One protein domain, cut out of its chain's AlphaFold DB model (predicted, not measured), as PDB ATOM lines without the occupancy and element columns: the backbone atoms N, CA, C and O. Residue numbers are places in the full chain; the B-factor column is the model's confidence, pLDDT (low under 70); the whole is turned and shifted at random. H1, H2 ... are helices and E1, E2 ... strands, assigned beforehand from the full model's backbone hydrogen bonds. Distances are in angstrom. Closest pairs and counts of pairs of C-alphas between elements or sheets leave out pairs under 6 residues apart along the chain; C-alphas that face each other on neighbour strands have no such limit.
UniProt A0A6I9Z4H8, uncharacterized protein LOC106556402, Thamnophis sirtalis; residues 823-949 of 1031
ATOM      1  N   ASN A 823     314.424 260.199 416.819       72.94
ATOM      2  CA  ASN A 823     315.244 259.919 417.995       72.94
ATOM      3  C   ASN A 823     315.485 261.170 418.857       72.94
ATOM      4  O   ASN A 823     315.687 261.037 420.062       72.94
ATOM      5  N   VAL A 824     315.451 262.387 418.298       75.62
ATOM      6  CA  VAL A 824     315.429 263.636 419.090       75.62
ATOM      7  C   VAL A 824     314.093 263.774 419.822       75.62
ATOM      8  O   VAL A 824     314.085 264.010 421.029       75.62
ATOM      9  N   VAL A 825     312.965 263.567 419.133       76.44
ATOM     10  CA  VAL A 825     311.633 263.712 419.751       76.44
ATOM     11  C   VAL A 825     311.393 262.649 420.828       76.44
ATOM     12  O   VAL A 825     310.925 262.979 421.914       76.44
ATOM     13  N   LEU A 826     311.762 261.387 420.582       80.94
ATOM     14  CA  LEU A 826     311.628 260.312 421.572       80.94
ATOM     15  C   LEU A 826     312.536 260.516 422.796       80.94
ATOM     16  O   LEU A 826     312.109 260.189 423.898       80.94
ATOM     17  N   ARG A 827     313.733 261.108 422.645       80.81
ATOM     18  CA  ARG A 827     314.556 261.526 423.798       80.81
ATOM     19  C   ARG A 827     313.851 262.607 424.620       80.81
ATOM     20  O   ARG A 827     313.636 262.414 425.810       80.81
ATOM     21  N   ALA A 828     313.387 263.680 423.978       82.94
ATOM     22  CA  ALA A 828     312.696 264.771 424.669       82.94
ATOM     23  C   ALA A 828     311.413 264.319 425.402       82.94
ATOM     24  O   ALA A 828     311.099 264.832 426.470       82.94
ATOM     25  N   LEU A 829     310.679 263.329 424.876       84.81
ATOM     26  CA  LEU A 829     309.480 262.785 425.531       84.81
ATOM     27  C   LEU A 829     309.769 261.950 426.795       84.81
ATOM     28  O   LEU A 829     308.832 261.662 427.543       84.81
ATOM     29  N   VAL A 830     311.019 261.547 427.038       86.62
ATOM     30  CA  VAL A 830     311.464 260.766 428.213       86.62
ATOM     31  C   VAL A 830     311.917 261.660 429.378       86.62
ATOM     32  O   VAL A 830     312.061 261.193 430.510       86.62
ATOM     33  N   GLU A 831     312.114 262.946 429.107       85.25
ATOM     34  CA  GLU A 831     312.711 263.938 430.001       85.25
ATOM     35  C   GLU A 831     311.678 265.013 430.413       85.25
ATOM     36  O   GLU A 831     310.560 265.054 429.878       85.25
ATOM     37  N   PRO A 832     311.985 265.876 431.399       84.00
ATOM     38  CA  PRO A 832     311.155 267.041 431.688       84.00
ATOM     39  C   PRO A 832     310.988 267.920 430.435       84.00
ATOM     40  O   PRO A 832     311.923 268.041 429.651       84.00
ATOM     41  N   PRO A 833     309.819 268.547 430.206       83.81
ATOM     42  CA  PRO A 833     308.622 268.571 431.048       83.81
ATOM     43  C   PRO A 833     307.579 267.487 430.681       83.81
ATOM     44  O   PRO A 833     306.389 267.651 430.958       83.81
ATOM     45  N   PHE A 834     307.987 266.409 430.001       85.19
ATOM     46  CA  PHE A 834     307.104 265.316 429.565       85.19
ATOM     47  C   PHE A 834     307.085 264.114 430.526       85.19
ATOM     48  O   PHE A 834     306.144 263.316 430.492       85.19
ATOM     49  N   GLU A 835     308.081 264.007 431.404       85.94
ATOM     50  CA  GLU A 835     308.097 263.159 432.601       85.94
ATOM     51  C   GLU A 835     308.478 263.999 433.840       85.94
ATOM     52  O   GLU A 835     309.234 264.963 433.700       85.94
ATOM     53  N   PRO A 836     308.007 263.640 435.052       88.38
ATOM     54  CA  PRO A 836     307.076 262.549 435.339       88.38
ATOM     55  C   PRO A 836     305.621 262.885 434.957       88.38
ATOM     56  O   PRO A 836     305.155 264.015 435.109       88.38
ATOM     57  N   LEU A 837     304.865 261.880 434.494       87.25
ATOM     58  CA  LEU A 837     303.481 262.043 433.989       87.25
ATOM     59  C   LEU A 837     302.468 262.664 434.976       87.25
ATOM     60  O   LEU A 837     301.363 263.026 434.560       87.25
ATOM     61  N   LEU A 838     302.797 262.744 436.269       84.31
ATOM     62  CA  LEU A 838     301.951 263.352 437.300       84.31
ATOM     63  C   LEU A 838     302.075 264.884 437.313       84.31
ATOM     64  O   LEU A 838     301.050 265.562 437.291       84.31
ATOM     65  N   SER A 839     303.298 265.428 437.274       83.88
ATOM     66  CA  SER A 839     303.544 266.880 437.291       83.88
ATOM     67  C   SER A 839     303.472 267.531 435.906       83.88
ATOM     68  O   SER A 839     303.181 268.722 435.809       83.88
ATOM     69  N   ALA A 840     303.664 266.766 434.823       85.62
ATOM     70  CA  ALA A 840     303.502 267.259 433.454       85.62
ATOM     71  C   ALA A 840     302.134 267.952 433.258       85.62
ATOM     72  O   ALA A 840     301.093 267.442 433.694       85.62
ATOM     73  N   SER A 841     302.102 269.104 432.579       84.88
ATOM     74  CA  SER A 841     300.845 269.835 432.356       84.88
ATOM     75  C   SER A 841     299.891 269.058 431.442       84.88
ATOM     76  O   SER A 841     300.313 268.254 430.607       84.88
ATOM     77  N   PHE A 842     298.592 269.366 431.512       80.06
ATOM     78  CA  PHE A 842     297.590 268.809 430.592       80.06
ATOM     79  C   PHE A 842     297.971 268.967 429.111       80.06
ATOM     80  O   PHE A 842     297.688 268.078 428.306       80.06
ATOM     81  N   LYS A 843     298.646 270.064 428.749       76.88
ATOM     82  CA  LYS A 843     299.137 270.330 427.390       76.88
ATOM     83  C   LYS A 843     300.244 269.343 426.998       76.88
ATOM     84  O   LYS A 843     300.108 268.668 425.982       76.88
ATOM     85  N   GLN A 844     301.284 269.200 427.825       81.44
ATOM     86  CA  GLN A 844     302.392 268.259 427.590       81.44
ATOM     87  C   GLN A 844     301.922 266.796 427.594       81.44
ATOM     88  O   GLN A 844     302.275 266.044 426.688       81.44
ATOM     89  N   LEU A 845     301.059 266.408 428.540       84.06
ATOM     90  CA  LEU A 845     300.497 265.056 428.602       84.06
ATOM     91  C   LEU A 845     299.611 264.749 427.383       84.06
ATOM     92  O   LEU A 845     299.718 263.665 426.809       84.06
ATOM     93  N   THR A 846     298.788 265.707 426.928       81.12
ATOM     94  CA  THR A 846     298.028 265.567 425.671       81.12
ATOM     95  C   THR A 846     298.976 265.378 424.490       81.12
ATOM     96  O   THR A 846     298.768 264.474 423.690       81.12
ATOM     97  N   PHE A 847     300.030 266.192 424.382       80.69
ATOM     98  CA  PHE A 847     300.987 266.121 423.275       80.69
ATOM     99  C   PHE A 847     301.732 264.781 423.241       80.69
ATOM    100  O   PHE A 847     301.764 264.146 422.190       80.69
ATOM    101  N   LYS A 848     302.229 264.297 424.388       87.00
ATOM    102  CA  LYS A 848     302.859 262.972 424.508       87.00
ATOM    103  C   LYS A 848     301.894 261.848 424.116       87.00
ATOM    104  O   LYS A 848     302.252 260.996 423.308       87.00
ATOM    105  N   THR A 849     300.653 261.887 424.608       85.69
ATOM    106  CA  THR A 849     299.623 260.875 424.300       85.69
ATOM    107  C   THR A 849     299.240 260.874 422.814       85.69
ATOM    108  O   THR A 849     299.194 259.816 422.190       85.69
ATOM    109  N   VAL A 850     299.008 262.053 422.220       82.25
ATOM    110  CA  VAL A 850     298.701 262.207 420.786       82.25
ATOM    111  C   VAL A 850     299.864 261.720 419.926       82.25
ATOM    112  O   VAL A 850     299.634 260.964 418.985       82.25
ATOM    113  N   PHE A 851     301.098 262.131 420.233       82.19
ATOM    114  CA  PHE A 851     302.278 261.770 419.449       82.19
ATOM    115  C   PHE A 851     302.536 260.261 419.482       82.19
ATOM    116  O   PHE A 851     302.661 259.644 418.425       82.19
ATOM    117  N   LEU A 852     302.550 259.657 420.676       84.06
ATOM    118  CA  LEU A 852     302.820 258.228 420.844       84.06
ATOM    119  C   LEU A 852     301.747 257.353 420.185       84.06
ATOM    120  O   LEU A 852     302.092 256.389 419.507       84.06
ATOM    121  N   ILE A 853     300.461 257.710 420.290       81.94
ATOM    122  CA  ILE A 853     299.389 256.971 419.601       81.94
ATOM    123  C   ILE A 853     299.446 257.201 418.084       81.94
ATOM    124  O   ILE A 853     299.227 256.261 417.321       81.94
ATOM    125  N   ALA A 854     299.779 258.404 417.607       77.31
ATOM    126  CA  ALA A 854     299.906 258.671 416.173       77.31
ATOM    127  C   ALA A 854     301.059 257.883 415.527       77.31
ATOM    128  O   ALA A 854     300.866 257.300 414.460       77.31
ATOM    129  N   ILE A 855     302.234 257.832 416.170       78.19
ATOM    130  CA  ILE A 855     303.418 257.162 415.612       78.19
ATOM    131  C   ILE A 855     303.337 255.630 415.710       78.19
ATOM    132  O   ILE A 855     303.799 254.953 414.798       78.19
ATOM    133  N   THR A 856     302.705 255.076 416.755       75.12
ATOM    134  CA  THR A 856     302.547 253.613 416.907       75.12
ATOM    135  C   THR A 856     301.377 253.039 416.106       75.12
ATOM    136  O   THR A 856     301.486 251.935 415.587       75.12
ATOM    137  N   SER A 857     300.271 253.777 415.952       72.00
ATOM    138  CA  SER A 857     299.096 253.290 415.205       72.00
ATOM    139  C   SER A 857     299.132 253.563 413.696       72.00
ATOM    140  O   SER A 857     298.321 253.001 412.960       72.00
ATOM    141  N   ALA A 858     300.005 254.472 413.241       70.25
ATOM    142  CA  ALA A 858     300.087 254.979 411.865       70.25
ATOM    143  C   ALA A 858     298.750 255.502 411.269       70.25
ATOM    144  O   ALA A 858     298.618 255.658 410.053       70.25
ATOM    145  N   ARG A 859     297.745 255.787 412.112       62.22
ATOM    146  CA  ARG A 859     296.403 256.226 411.695       62.22
ATOM    147  C   ARG A 859     296.385 257.681 411.234       62.22
ATOM    148  O   ARG A 859     297.084 258.541 411.769       62.22
ATOM    149  N   CYS A 860     295.515 257.998 410.274       57.50
ATOM    150  CA  CYS A 860     295.362 259.375 409.813       57.50
ATOM    151  C   CYS A 860     294.548 260.226 410.809       57.50
ATOM    152  O   CYS A 860     293.774 259.719 411.622       57.50
ATOM    153  N   ILE A 861     294.656 261.557 410.705       63.38
ATOM    154  CA  ILE A 861     294.021 262.514 411.639       63.38
ATOM    155  C   ILE A 861     292.505 262.270 411.809       63.38
ATOM    156  O   ILE A 861     291.969 262.469 412.897       63.38
ATOM    157  N   SER A 862     291.793 261.815 410.767       64.44
ATOM    158  CA  SER A 862     290.349 261.533 410.870       64.44
ATOM    159  C   SER A 862     289.989 260.210 411.550       64.44
ATOM    160  O   SER A 862     288.828 260.034 411.897       64.44
ATOM    161  N   GLU A 863     290.945 259.299 411.717       68.19
ATOM    162  CA  GLU A 863     290.785 258.040 412.458       68.19
ATOM    163  C   GLU A 863     291.193 258.242 413.920       68.19
ATOM    164  O   GLU A 863     290.438 257.876 414.813       68.19
ATOM    165  N   LEU A 864     292.297 258.956 414.178       74.06
ATOM    166  CA  LEU A 864     292.666 259.400 415.530       74.06
ATOM    167  C   LEU A 864     291.532 260.210 416.187       74.06
ATOM    168  O   LEU A 864     291.204 260.000 417.351       74.06
ATOM    169  N   ALA A 865     290.865 261.085 415.425       71.62
ATOM    170  CA  ALA A 865     289.700 261.848 415.883       71.62
ATOM    171  C   ALA A 865     288.401 261.024 416.053       71.62
ATOM    172  O   ALA A 865     287.388 261.596 416.464       71.62
ATOM    173  N   ALA A 866     288.416 259.727 415.721       75.25
ATOM    174  CA  ALA A 866     287.320 258.780 415.926       75.25
ATOM    175  C   ALA A 866     287.555 257.837 417.126       75.25
ATOM    176  O   ALA A 866     286.642 257.104 417.500       75.25
ATOM    177  N   LEU A 867     288.743 257.860 417.746       81.00
ATOM    178  CA  LEU A 867     289.045 257.079 418.948       81.00
ATOM    179  C   LEU A 867     288.230 257.589 420.151       81.00
ATOM    180  O   LEU A 867     288.141 258.796 420.411       81.00
ATOM    181  N   SER A 868     287.646 256.663 420.909       81.44
ATOM    182  CA  SER A 868     286.821 256.957 422.085       81.44
ATOM    183  C   SER A 868     287.449 256.413 423.368       81.44
ATOM    184  O   SER A 868     288.247 255.488 423.314       81.44
ATOM    185  N   VAL A 869     287.069 256.980 424.518       79.50
ATOM    186  CA  VAL A 869     287.404 256.456 425.859       79.50
ATOM    187  C   VAL A 869     286.296 255.561 426.434       79.50
ATOM    188  O   VAL A 869     286.372 255.160 427.590       79.50
ATOM    189  N   ARG A 870     285.233 255.273 425.665       79.94
ATOM    190  CA  ARG A 870     284.192 254.323 426.088       79.94
ATOM    191  C   ARG A 870     284.806 252.940 426.325       79.94
ATOM    192  O   ARG A 870     285.608 252.493 425.508       79.94
ATOM    193  N   ALA A 871     284.370 252.245 427.374       78.94
ATOM    194  CA  ALA A 871     284.903 250.933 427.751       78.94
ATOM    195  C   ALA A 871     284.783 249.868 426.638       78.94
ATOM    196  O   ALA A 871     285.682 249.054 426.483       78.94
ATOM    197  N   ASP A 872     283.742 249.917 425.800       79.81
ATOM    198  CA  ASP A 872     283.558 248.996 424.665       79.81
ATOM    199  C   ASP A 872     284.508 249.258 423.474       79.81
ATOM    200  O   ASP A 872     284.638 248.420 422.573       79.81
ATOM    201  N   LEU A 873     285.189 250.412 423.476       82.38
ATOM    202  CA  LEU A 873     286.076 250.891 422.409       82.38
ATOM    203  C   LEU A 873     287.518 251.181 422.875       82.38
ATOM    204  O   LEU A 873     288.362 251.504 422.040       82.38
ATOM    205  N   CYS A 874     287.809 251.088 424.174       86.81
ATOM    206  CA  CYS A 874     289.118 251.348 424.775       86.81
ATOM    207  C   CYS A 874     289.392 250.299 425.862       86.81
ATOM    208  O   CYS A 874     289.141 250.519 427.047       86.81
ATOM    209  N   LEU A 875     289.862 249.128 425.432       87.19
ATOM    210  CA  LEU A 875     290.050 247.953 426.281       87.19
ATOM    211  C   LEU A 875     291.493 247.894 426.791       87.19
ATOM    212  O   LEU A 875     292.436 247.837 426.002       87.19
ATOM    213  N   PHE A 876     291.671 247.884 428.111       86.88
ATOM    214  CA  PHE A 876     292.968 247.667 428.754       86.88
ATOM    215  C   PHE A 876     293.108 246.195 429.152       86.88
ATOM    216  O   PHE A 876     292.327 245.697 429.958       86.88
ATOM    217  N   HIS A 877     294.129 245.522 428.627       84.06
ATOM    218  CA  HIS A 877     294.532 244.176 429.036       84.06
ATOM    219  C   HIS A 877     295.783 244.243 429.932       84.06
ATOM    220  O   HIS A 877     296.286 245.331 430.246       84.06
ATOM    221  N   GLN A 878     296.296 243.088 430.367       77.31
ATOM    222  CA  GLN A 878     297.521 242.999 431.175       77.31
ATOM    223  C   GLN A 878     298.787 243.358 430.375       77.31
ATOM    224  O   GLN A 878     299.697 243.962 430.930       77.31
ATOM    225  N   ASP A 879     298.790 243.058 429.077       78.44
ATOM    226  CA  ASP A 879     299.927 243.105 428.148       78.44
ATOM    227  C   ASP A 879     299.799 244.170 427.040       78.44
ATOM    228  O   ASP A 879     300.754 244.439 426.314       78.44
ATOM    229  N   ARG A 880     298.603 244.747 426.858       81.25
ATOM    230  CA  ARG A 880     298.269 245.627 425.724       81.25
ATOM    231  C   ARG A 880     297.076 246.544 426.005       81.25
ATOM    232  O   ARG A 880     296.325 246.343 426.961       81.25
ATOM    233  N   VAL A 881     296.863 247.521 425.129       87.19
ATOM    234  CA  VAL A 881     295.621 248.303 425.013       87.19
ATOM    235  C   VAL A 881     295.063 248.142 423.604       87.19
ATOM    236  O   VAL A 881     295.810 248.202 422.631       87.19
ATOM    237  N   VAL A 882     293.752 247.952 423.485       87.06
ATOM    238  CA  VAL A 882     293.048 247.804 422.208       87.06
ATOM    239  C   VAL A 882     292.084 248.976 422.036       87.06
ATOM    240  O   VAL A 882     291.168 249.163 422.838       87.06
ATOM    241  N   LEU A 883     292.296 249.781 420.992       86.88
ATOM    242  CA  LEU A 883     291.464 250.941 420.671       86.88
ATOM    243  C   LEU A 883     290.654 250.700 419.391       86.88
ATOM    244  O   LEU A 883     291.192 250.295 418.359       86.88
ATOM    245  N   ARG A 884     289.357 251.007 419.437       85.25
ATOM    246  CA  ARG A 884     288.410 250.905 418.316       85.25
ATOM    247  C   ARG A 884     287.914 252.294 417.908       85.25
ATOM    248  O   ARG A 884     287.913 253.233 418.708       85.25
ATOM    249  N   LEU A 885     287.480 252.437 416.656       80.69
ATOM    250  CA  LEU A 885     286.852 253.676 416.186       80.69
ATOM    251  C   LEU A 885     285.377 253.713 416.617       80.69
ATOM    252  O   LEU A 885     284.678 252.712 416.496       80.69
ATOM    253  N   ASP A 886     284.882 254.869 417.066       79.38
ATOM    254  CA  ASP A 886     283.454 255.082 417.333       79.38
ATOM    255  C   ASP A 886     282.652 254.973 416.017       79.38
ATOM    256  O   ASP A 886     282.837 255.817 415.132       79.38
ATOM    257  N   PRO A 887     281.740 253.991 415.860       72.12
ATOM    258  CA  PRO A 887     280.988 253.794 414.619       72.12
ATOM    259  C   PRO A 887     280.012 254.942 414.302       72.12
ATOM    260  O   PRO A 887     279.582 255.076 413.155       72.12
ATOM    261  N   SER A 888     279.699 255.818 415.268       71.81
ATOM    262  CA  SER A 888     278.956 257.069 415.031       71.81
ATOM    263  C   SER A 888     279.798 258.157 414.342       71.81
ATOM    264  O   SER A 888     279.277 259.212 413.956       71.81
ATOM    265  N   PHE A 889     281.106 257.931 414.173       67.38
ATOM    266  CA  PHE A 889     282.014 258.800 413.437       67.38
ATOM    267  C   PHE A 889     282.438 258.142 412.116       67.38
ATOM    268  O   PHE A 889     282.952 257.031 412.079       67.38
ATOM    269  N   VAL A 890     282.267 258.864 411.005       65.56
ATOM    270  CA  VAL A 890     282.639 258.392 409.660       65.56
ATOM    271  C   VAL A 890     283.994 259.004 409.259       65.56
ATOM    272  O   VAL A 890     284.013 260.164 408.823       65.56
ATOM    273  N   PRO A 891     285.128 258.279 409.402       62.75
ATOM    274  CA  PRO A 891     286.457 258.770 409.018       62.75
ATOM    275  C   PRO A 891     286.565 259.092 407.519       62.75
ATOM    276  O   PRO A 891     285.714 258.720 406.702       62.75
ATOM    277  N   LYS A 892     287.597 259.856 407.124       57.31
ATOM    278  CA  LYS A 892     287.771 260.292 405.725       57.31
ATOM    279  C   LYS A 892     287.998 259.083 404.813       57.31
ATOM    280  O   LYS A 892     287.287 258.937 403.817       57.31
ATOM    281  N   ILE A 893     288.927 258.209 405.189       58.81
ATOM    282  CA  ILE A 893     289.052 256.854 404.646       58.81
ATOM    283  C   ILE A 893     287.942 256.017 405.293       58.81
ATOM    284  O   ILE A 893     287.678 256.170 406.478       58.81
ATOM    285  N   ASN A 894     287.209 255.223 404.512       59.91
ATOM    286  CA  ASN A 894     285.983 254.557 404.980       59.91
ATOM    287  C   ASN A 894     285.799 253.174 404.327       59.91
ATOM    288  O   ASN A 894     284.707 252.830 403.881       59.91
ATOM    289  N   SER A 895     286.885 252.407 404.212       67.00
ATOM    290  CA  SER A 895     286.806 250.985 403.863       67.00
ATOM    291  C   SER A 895     286.417 250.150 405.087       67.00
ATOM    292  O   SER A 895     286.561 250.607 406.221       67.00
ATOM    293  N   TRP A 896     285.970 248.911 404.862       59.62
ATOM    294  CA  TRP A 896     285.724 247.945 405.937       59.62
ATOM    295  C   TRP A 896     286.969 247.747 406.821       59.62
ATOM    296  O   TRP A 896     286.876 247.891 408.035       59.62
ATOM    297  N   PHE A 897     288.150 247.572 406.211       60.28
ATOM    298  CA  PHE A 897     289.441 247.453 406.904       60.28
ATOM    299  C   PHE A 897     289.689 248.583 407.922       60.28
ATOM    300  O   PHE A 897     289.846 248.312 409.106       60.28
ATOM    301  N   HIS A 898     289.621 249.855 407.504       61.03
ATOM    302  CA  HIS A 898     289.863 251.000 408.400       61.03
ATOM    303  C   HIS A 898     288.772 251.199 409.473       61.03
ATOM    304  O   HIS A 898     288.967 252.001 410.381       61.03
ATOM    305  N   ARG A 899     287.626 250.507 409.376       62.25
ATOM    306  CA  ARG A 899     286.559 250.516 410.395       62.25
ATOM    307  C   ARG A 899     286.671 249.360 411.388       62.25
ATOM    308  O   ARG A 899     286.418 249.569 412.566       62.25
ATOM    309  N   ALA A 900     286.991 248.162 410.899       64.31
ATOM    310  CA  ALA A 900     286.994 246.924 411.677       64.31
ATOM    311  C   ALA A 900     288.359 246.607 412.314       64.31
ATOM    312  O   ALA A 900     288.416 245.882 413.300       64.31
ATOM    313  N   GLN A 901     289.458 247.141 411.770       72.31
ATOM    314  CA  GLN A 901     290.798 246.890 412.293       72.31
ATOM    315  C   GLN A 901     291.042 247.673 413.592       72.31
ATOM    316  O   GLN A 901     291.217 248.897 413.588       72.31
ATOM    317  N   GLU A 902     291.125 246.935 414.692       81.81
ATOM    318  CA  GLU A 902     291.515 247.446 416.002       81.81
ATOM    319  C   GLU A 902     292.946 248.010 415.989       81.81
ATOM    320  O   GLU A 902     293.817 247.553 415.246       81.81
ATOM    321  N   VAL A 903     293.201 249.019 416.820       82.31
ATOM    322  CA  VAL A 903     294.541 249.555 417.078       82.31
ATOM    323  C   VAL A 903     295.049 248.909 418.362       82.31
ATOM    324  O   VAL A 903     294.692 249.334 419.460       82.31
ATOM    325  N   ILE A 904     295.842 247.850 418.206       83.25
ATOM    326  CA  ILE A 904     296.455 247.104 419.310       83.25
ATOM    327  C   ILE A 904     297.820 247.724 419.621       83.25
ATOM    328  O   ILE A 904     298.675 247.821 418.743       83.25
ATOM    329  N   LEU A 905     298.011 248.143 420.870       82.31
ATOM    330  CA  LEU A 905     299.218 248.791 421.379       82.31
ATOM    331  C   LEU A 905     299.788 247.931 422.524       82.31
ATOM    332  O   LEU A 905     299.198 247.939 423.607       82.31
ATOM    333  N   PRO A 906     300.860 247.148 422.301       76.06
ATOM    334  CA  PRO A 906     301.476 246.329 423.346       76.06
ATOM    335  C   PRO A 906     302.215 247.185 424.386       76.06
ATOM    336  O   PRO A 906     302.589 248.324 424.106       76.06
ATOM    337  N   ASP A 907     302.424 246.618 425.573       75.44
ATOM    338  CA  ASP A 907     303.197 247.218 426.664       75.44
ATOM    339  C   ASP A 907     304.709 247.159 426.386       75.44
ATOM    340  O   ASP A 907     305.262 246.106 426.048       75.44
ATOM    341  N   PHE A 908     305.393 248.294 426.540       66.06
ATOM    342  CA  PHE A 908     306.847 248.377 426.429       66.06
ATOM    343  C   PHE A 908     307.537 248.094 427.773       66.06
ATOM    344  O   PHE A 908     307.935 249.010 428.498       66.06
ATOM    345  N   GLY A 909     307.760 246.804 428.042       61.97
ATOM    346  CA  GLY A 909     308.639 246.315 429.110       61.97
ATOM    347  C   GLY A 909     307.922 246.014 430.432       61.97
ATOM    348  O   GLY A 909     308.091 246.771 431.386       61.97
ATOM    349  N   PRO A 910     307.193 244.884 430.545       57.44
ATOM    350  CA  PRO A 910     306.501 244.493 431.780       57.44
ATOM    351  C   PRO A 910     307.445 244.047 432.915       57.44
ATOM    352  O   PRO A 910     307.015 243.923 434.063       57.44
ATOM    353  N   HIS A 911     308.719 243.785 432.612       60.12
ATOM    354  CA  HIS A 911     309.743 243.366 433.570       60.12
ATOM    355  C   HIS A 911     311.002 244.211 433.364       60.12
ATOM    356  O   HIS A 911     311.821 243.905 432.501       60.12
ATOM    357  N   LEU A 912     311.137 245.284 434.141       69.56
ATOM    358  CA  LEU A 912     312.296 246.173 434.091       69.56
ATOM    359  C   LEU A 912     313.452 245.516 434.856       69.56
ATOM    360  O   LEU A 912     313.357 245.322 436.066       69.56
ATOM    361  N   ARG A 913     314.518 245.131 434.148       67.44
ATOM    362  CA  ARG A 913     315.723 244.498 434.714       67.44
ATOM    363  C   ARG A 913     316.998 245.298 434.448       67.44
ATOM    364  O   ARG A 913     318.018 245.034 435.075       67.44
ATOM    365  N   HIS A 914     316.961 246.267 433.533       73.06
ATOM    366  CA  HIS A 914     318.123 247.055 433.133       73.06
ATOM    367  C   HIS A 914     317.786 248.557 432.969       73.06
ATOM    368  O   HIS A 914     316.757 248.880 432.373       73.06
ATOM    369  N   PRO A 915     318.655 249.514 433.370       71.12
ATOM    370  CA  PRO A 915     318.341 250.956 433.340       71.12
ATOM    371  C   PRO A 915     317.970 251.547 431.964       71.12
ATOM    372  O   PRO A 915     317.332 252.599 431.872       71.12
ATOM    373  N   ARG A 916     318.338 250.884 430.855       68.31
ATOM    374  CA  ARG A 916     317.861 251.280 429.511       68.31
ATOM    375  C   ARG A 916     316.377 250.968 429.300       68.31
ATOM    376  O   ARG A 916     315.703 251.728 428.610       68.31
ATOM    377  N   GLU A 917     315.868 249.899 429.905       71.75
ATOM    378  CA  GLU A 917     314.468 249.477 429.812       71.75
ATOM    379  C   GLU A 917     313.571 250.440 430.588       71.75
ATOM    380  O   GLU A 917     312.567 250.890 430.050       71.75
ATOM    381  N   GLU A 918     313.984 250.880 431.783       73.88
ATOM    382  CA  GLU A 918     313.302 251.951 432.527       73.88
ATOM    383  C   GLU A 918     313.191 253.245 431.702       73.88
ATOM    384  O   GLU A 918     312.151 253.914 431.682       73.88
ATOM    385  N   ARG A 919     314.260 253.594 430.971       78.00
ATOM    386  CA  ARG A 919     314.277 254.761 430.077       78.00
ATOM    387  C   ARG A 919     313.353 254.581 428.867       78.00
ATOM    388  O   ARG A 919     312.806 255.573 428.389       78.00
ATOM    389  N   TRP A 920     313.134 253.354 428.395       76.94
ATOM    390  CA  TRP A 920     312.187 253.044 427.316       76.94
ATOM    391  C   TRP A 920     310.737 252.908 427.800       76.94
ATOM    392  O   TRP A 920     309.834 253.360 427.104       76.94
ATOM    393  N   HIS A 921     310.495 252.428 429.021       83.69
ATOM    394  CA  HIS A 921     309.166 252.374 429.642       83.69
ATOM    395  C   HIS A 921     308.570 253.778 429.889       83.69
ATOM    396  O   HIS A 921     307.353 253.976 429.953       83.69
ATOM    397  N   LYS A 922     309.411 254.823 429.908       86.00
ATOM    398  CA  LYS A 922     308.968 256.228 429.832       86.00
ATOM    399  C   LYS A 922     308.320 256.609 428.488       86.00
ATOM    400  O   LYS A 922     307.708 257.673 428.409       86.00
ATOM    401  N   LEU A 923     308.392 255.769 427.455       86.19
ATOM    402  CA  LEU A 923     307.664 255.911 426.184       86.19
ATOM    403  C   LEU A 923     306.448 254.978 426.073       86.19
ATOM    404  O   LEU A 923     305.742 255.051 425.068       86.19
ATOM    405  N   ASP A 924     306.179 254.139 427.079       86.50
ATOM    406  CA  ASP A 924     305.083 253.176 427.011       86.50
ATOM    407  C   ASP A 924     303.711 253.861 426.861       86.50
ATOM    408  O   ASP A 924     303.320 254.759 427.621       86.50
ATOM    409  N   VAL A 925     302.955 253.416 425.857       85.69
ATOM    410  CA  VAL A 925     301.696 254.051 425.460       85.69
ATOM    411  C   VAL A 925     300.554 253.653 426.395       85.69
ATOM    412  O   VAL A 925     299.643 254.454 426.608       85.69
ATOM    413  N   ARG A 926     300.614 252.465 427.012       86.19
ATOM    414  CA  ARG A 926     299.616 251.962 427.971       86.19
ATOM    415  C   ARG A 926     299.646 252.781 429.267       86.19
ATOM    416  O   ARG A 926     298.606 253.291 429.690       86.19
ATOM    417  N   ARG A 927     300.833 253.009 429.832       88.56
ATOM    418  CA  ARG A 927     301.144 253.886 430.974       88.56
ATOM    419  C   ARG A 927     300.728 255.333 430.706       88.56
ATOM    420  O   ARG A 927     299.999 255.923 431.509       88.56
ATOM    421  N   VAL A 928     301.136 255.897 429.565       87.94
ATOM    422  CA  VAL A 928     300.796 257.278 429.177       87.94
ATOM    423  C   VAL A 928     299.285 257.456 429.007       87.94
ATOM    424  O   VAL A 928     298.711 258.373 429.601       87.94
ATOM    425  N   LEU A 929     298.615 256.569 428.264       87.38
ATOM    426  CA  LEU A 929     297.177 256.670 428.011       87.38
ATOM    427  C   LEU A 929     296.345 256.438 429.281       87.38
ATOM    428  O   LEU A 929     295.368 257.154 429.498       87.38
ATOM    429  N   ARG A 930     296.740 255.505 430.161       87.81
ATOM    430  CA  ARG A 930     296.064 255.282 431.452       87.81
ATOM    431  C   ARG A 930     296.141 256.524 432.347       87.81
ATOM    432  O   ARG A 930     295.135 256.899 432.950       87.81
ATOM    433  N   SER A 931     297.291 257.205 432.378       86.44
ATOM    434  CA  SER A 931     297.448 258.496 433.068       86.44
ATOM    435  C   SER A 931     296.584 259.596 432.433       86.44
ATOM    436  O   SER A 931     295.863 260.306 433.136       86.44
ATOM    437  N   TYR A 932     296.579 259.696 431.097       87.31
ATOM    438  CA  TYR A 932     295.770 260.671 430.363       87.31
ATOM    439  C   TYR A 932     294.265 260.503 430.608       87.31
ATOM    440  O   TYR A 932     293.580 261.482 430.909       87.31
ATOM    441  N   ILE A 933     293.744 259.274 430.540       85.94
ATOM    442  CA  ILE A 933     292.326 258.989 430.802       85.94
ATOM    443  C   ILE A 933     291.989 259.292 432.267       85.94
ATOM    444  O   ILE A 933     291.038 260.034 432.512       85.94
ATOM    445  N   LYS A 934     292.802 258.841 433.239       85.81
ATOM    446  CA  LYS A 934     292.578 259.143 434.667       85.81
ATOM    447  C   LYS A 934     292.521 260.653 434.937       85.81
ATOM    448  O   LYS A 934     291.664 261.098 435.692       85.81
ATOM    449  N   ARG A 935     293.387 261.452 434.300       83.12
ATOM    450  CA  ARG A 935     293.423 262.917 434.475       83.12
ATOM    451  C   ARG A 935     292.344 263.677 433.685       83.12
ATOM    452  O   ARG A 935     292.084 264.826 434.017       83.12
ATOM    453  N   THR A 936     291.715 263.086 432.662       78.31
ATOM    454  CA  THR A 936     290.724 263.773 431.794       78.31
ATOM    455  C   THR A 936     289.288 263.240 431.893       78.31
ATOM    456  O   THR A 936     288.389 263.775 431.237       78.31
ATOM    457  N   ALA A 937     289.047 262.231 432.736       76.31
ATOM    458  CA  ALA A 937     287.751 261.569 432.919       76.31
ATOM    459  C   ALA A 937     286.573 262.531 433.184       76.31
ATOM    460  O   ALA A 937     285.473 262.299 432.687       76.31
ATOM    461  N   SER A 938     286.802 263.643 433.889       68.50
ATOM    462  CA  SER A 938     285.770 264.641 434.210       68.50
ATOM    463  C   SER A 938     285.261 265.457 433.010       68.50
ATOM    464  O   SER A 938     284.236 266.125 433.127       68.50
ATOM    465  N   PHE A 939     285.928 265.427 431.845       65.31
ATOM    466  CA  PHE A 939     285.508 266.231 430.683       65.31
ATOM    467  C   PHE A 939     285.706 265.602 429.292       65.31
ATOM    468  O   PHE A 939     285.199 266.173 428.313       65.31
ATOM    469  N   CYS A 940     286.398 264.466 429.157       58.97
ATOM    470  CA  CYS A 940     286.638 263.793 427.874       58.97
ATOM    471  C   CYS A 940     285.716 262.580 427.651       58.97
ATOM    472  O   CYS A 940     285.892 261.537 428.260       58.97
ATOM    473  N   ARG A 941     284.785 262.680 426.684       58.28
ATOM    474  CA  ARG A 941     283.989 261.539 426.153       58.28
ATOM    475  C   ARG A 941     284.621 260.885 424.903       58.28
ATOM    476  O   ARG A 941     284.073 259.951 424.328       58.28
ATOM    477  N   TYR A 942     285.763 261.409 424.463       60.56
ATOM    478  CA  TYR A 942     286.535 260.996 423.287       60.56
ATOM    479  C   TYR A 942     288.022 261.107 423.613       60.56
ATOM    480  O   TYR A 942     288.377 261.992 424.391       60.56
ATOM    481  N   LEU A 943     288.878 260.277 422.999       58.44
ATOM    482  CA  LEU A 943     290.322 260.300 423.280       58.44
ATOM    483  C   LEU A 943     290.920 261.685 422.983       58.44
ATOM    484  O   LEU A 943     291.713 262.198 423.761       58.44
ATOM    485  N   PHE A 944     290.492 262.319 421.884       60.88
ATOM    486  CA  PHE A 944     290.994 263.624 421.449       60.88
ATOM    487  C   PHE A 944     289.834 264.577 421.071       60.88
ATOM    488  O   PHE A 944     289.332 264.535 419.945       60.88
ATOM    489  N   PRO A 945     289.386 265.487 421.966       50.78
ATOM    490  CA  PRO A 945     288.166 266.292 421.769       50.78
ATOM    491  C   PRO A 945     288.256 267.416 420.710       50.78
ATOM    492  O   PRO A 945     287.270 268.124 420.479       50.78
ATOM    493  N   PHE A 946     289.403 267.570 420.035       45.78
ATOM    494  CA  PHE A 946     289.745 268.655 419.096       45.78
ATOM    495  C   PHE A 946     288.751 268.886 417.932       45.78
ATOM    496  O   PHE A 946     288.779 269.945 417.303       45.78
ATOM    497  N   SER A 947     287.877 267.925 417.611       38.41
ATOM    498  CA  SER A 947     287.066 267.926 416.381       38.41
ATOM    499  C   SER A 947     285.601 268.382 416.533       38.41
ATOM    500  O   SER A 947     284.981 268.759 415.529       38.41
ATOM    501  N   ARG A 948     285.022 268.347 417.751       36.97
ATOM    502  CA  ARG A 948     283.571 268.565 417.977       36.97
ATOM    503  C   ARG A 948     283.195 269.830 418.770       36.97
ATOM    504  O   ARG A 948     282.229 270.473 418.367       36.97
ATOM    505  N   ARG A 949     283.920 270.245 419.823       34.72
ATOM    506  CA  ARG A 949     283.479 271.375 420.690       34.72
ATOM    507  C   ARG A 949     283.476 272.766 420.018       34.72
ATOM    508  O   ARG A 949     282.774 273.648 420.483       34.72
TER     509      ARG A 949
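What this domain is: This is residues 823 to 949 of the 1031 residues of the protein "uncharacterized protein LOC106556402" of Thamnophis sirtalis (UniProt A0A6I9Z4H8). Two helices, H2 and H6, make the core, running opposite ways, and a small antiparallel sheet in the order E1 E2 E3 caps the pair where H2 ends and H6 begins. The short H1 and H5 lie toward one end of the long axis, H3 and H4 toward the other. The printed part has 127 residues with six named helices and three named strands, H1 H2 H3 E1 E2 H4 E3 H5 H6; it is mostly helix, with under half of the residues in named elements. It is compact, radius of gyration of the C-alphas 14.8 A, but elongated, spanning 43 by 28 by 27 A.

How they stand to each other: Start at H1, residues 823 to 828, which touches no helix. H2, residues 842 to 857, is close to but not clearly touching H3, residues 861 to 864; their closest C-alphas, of Ala 854 and Leu 864, are 7.3 A apart. E1, residues 874 to 876, and E2, residues 880 to 883, form an antiparallel hairpin, with N 875 and O 882 2.9 A apart, within hydrogen-bond range. H4, residues 896 to 900, is not on the sheet. E3, residues 903 to 906, is antiparallel to E2, with N 881 and O 905 2.8 A apart; H2 only grazes this sheet. After H5, residues 915 to 921, look at H6, residues 925 to 936: it touches H2, closest C-alphas Thr 849 and Leu 929, 6.1 A, at 38 degrees, only just a steep tilt. Every O i to N i+4 pair is within range in H1, H2, H4, H5 and H6; H3 is too short for one.

Where its parts are: Find C-alpha 842 at (297.590, 268.809, 430.592); H2 runs 21.9 A from there. H6 runs 16.0 A to C-alpha 936 at (290.724, 263.773, 431.794).

The domain as a whole: The C-alphas farthest apart, Ser 888 and His 914, are 44.3 A apart. The printed part has no cut; links H1 to H2 and E2 to H4 are long. Confidence is low, under 70, in 36 residues, among them 889 to 900 and 938 to 949.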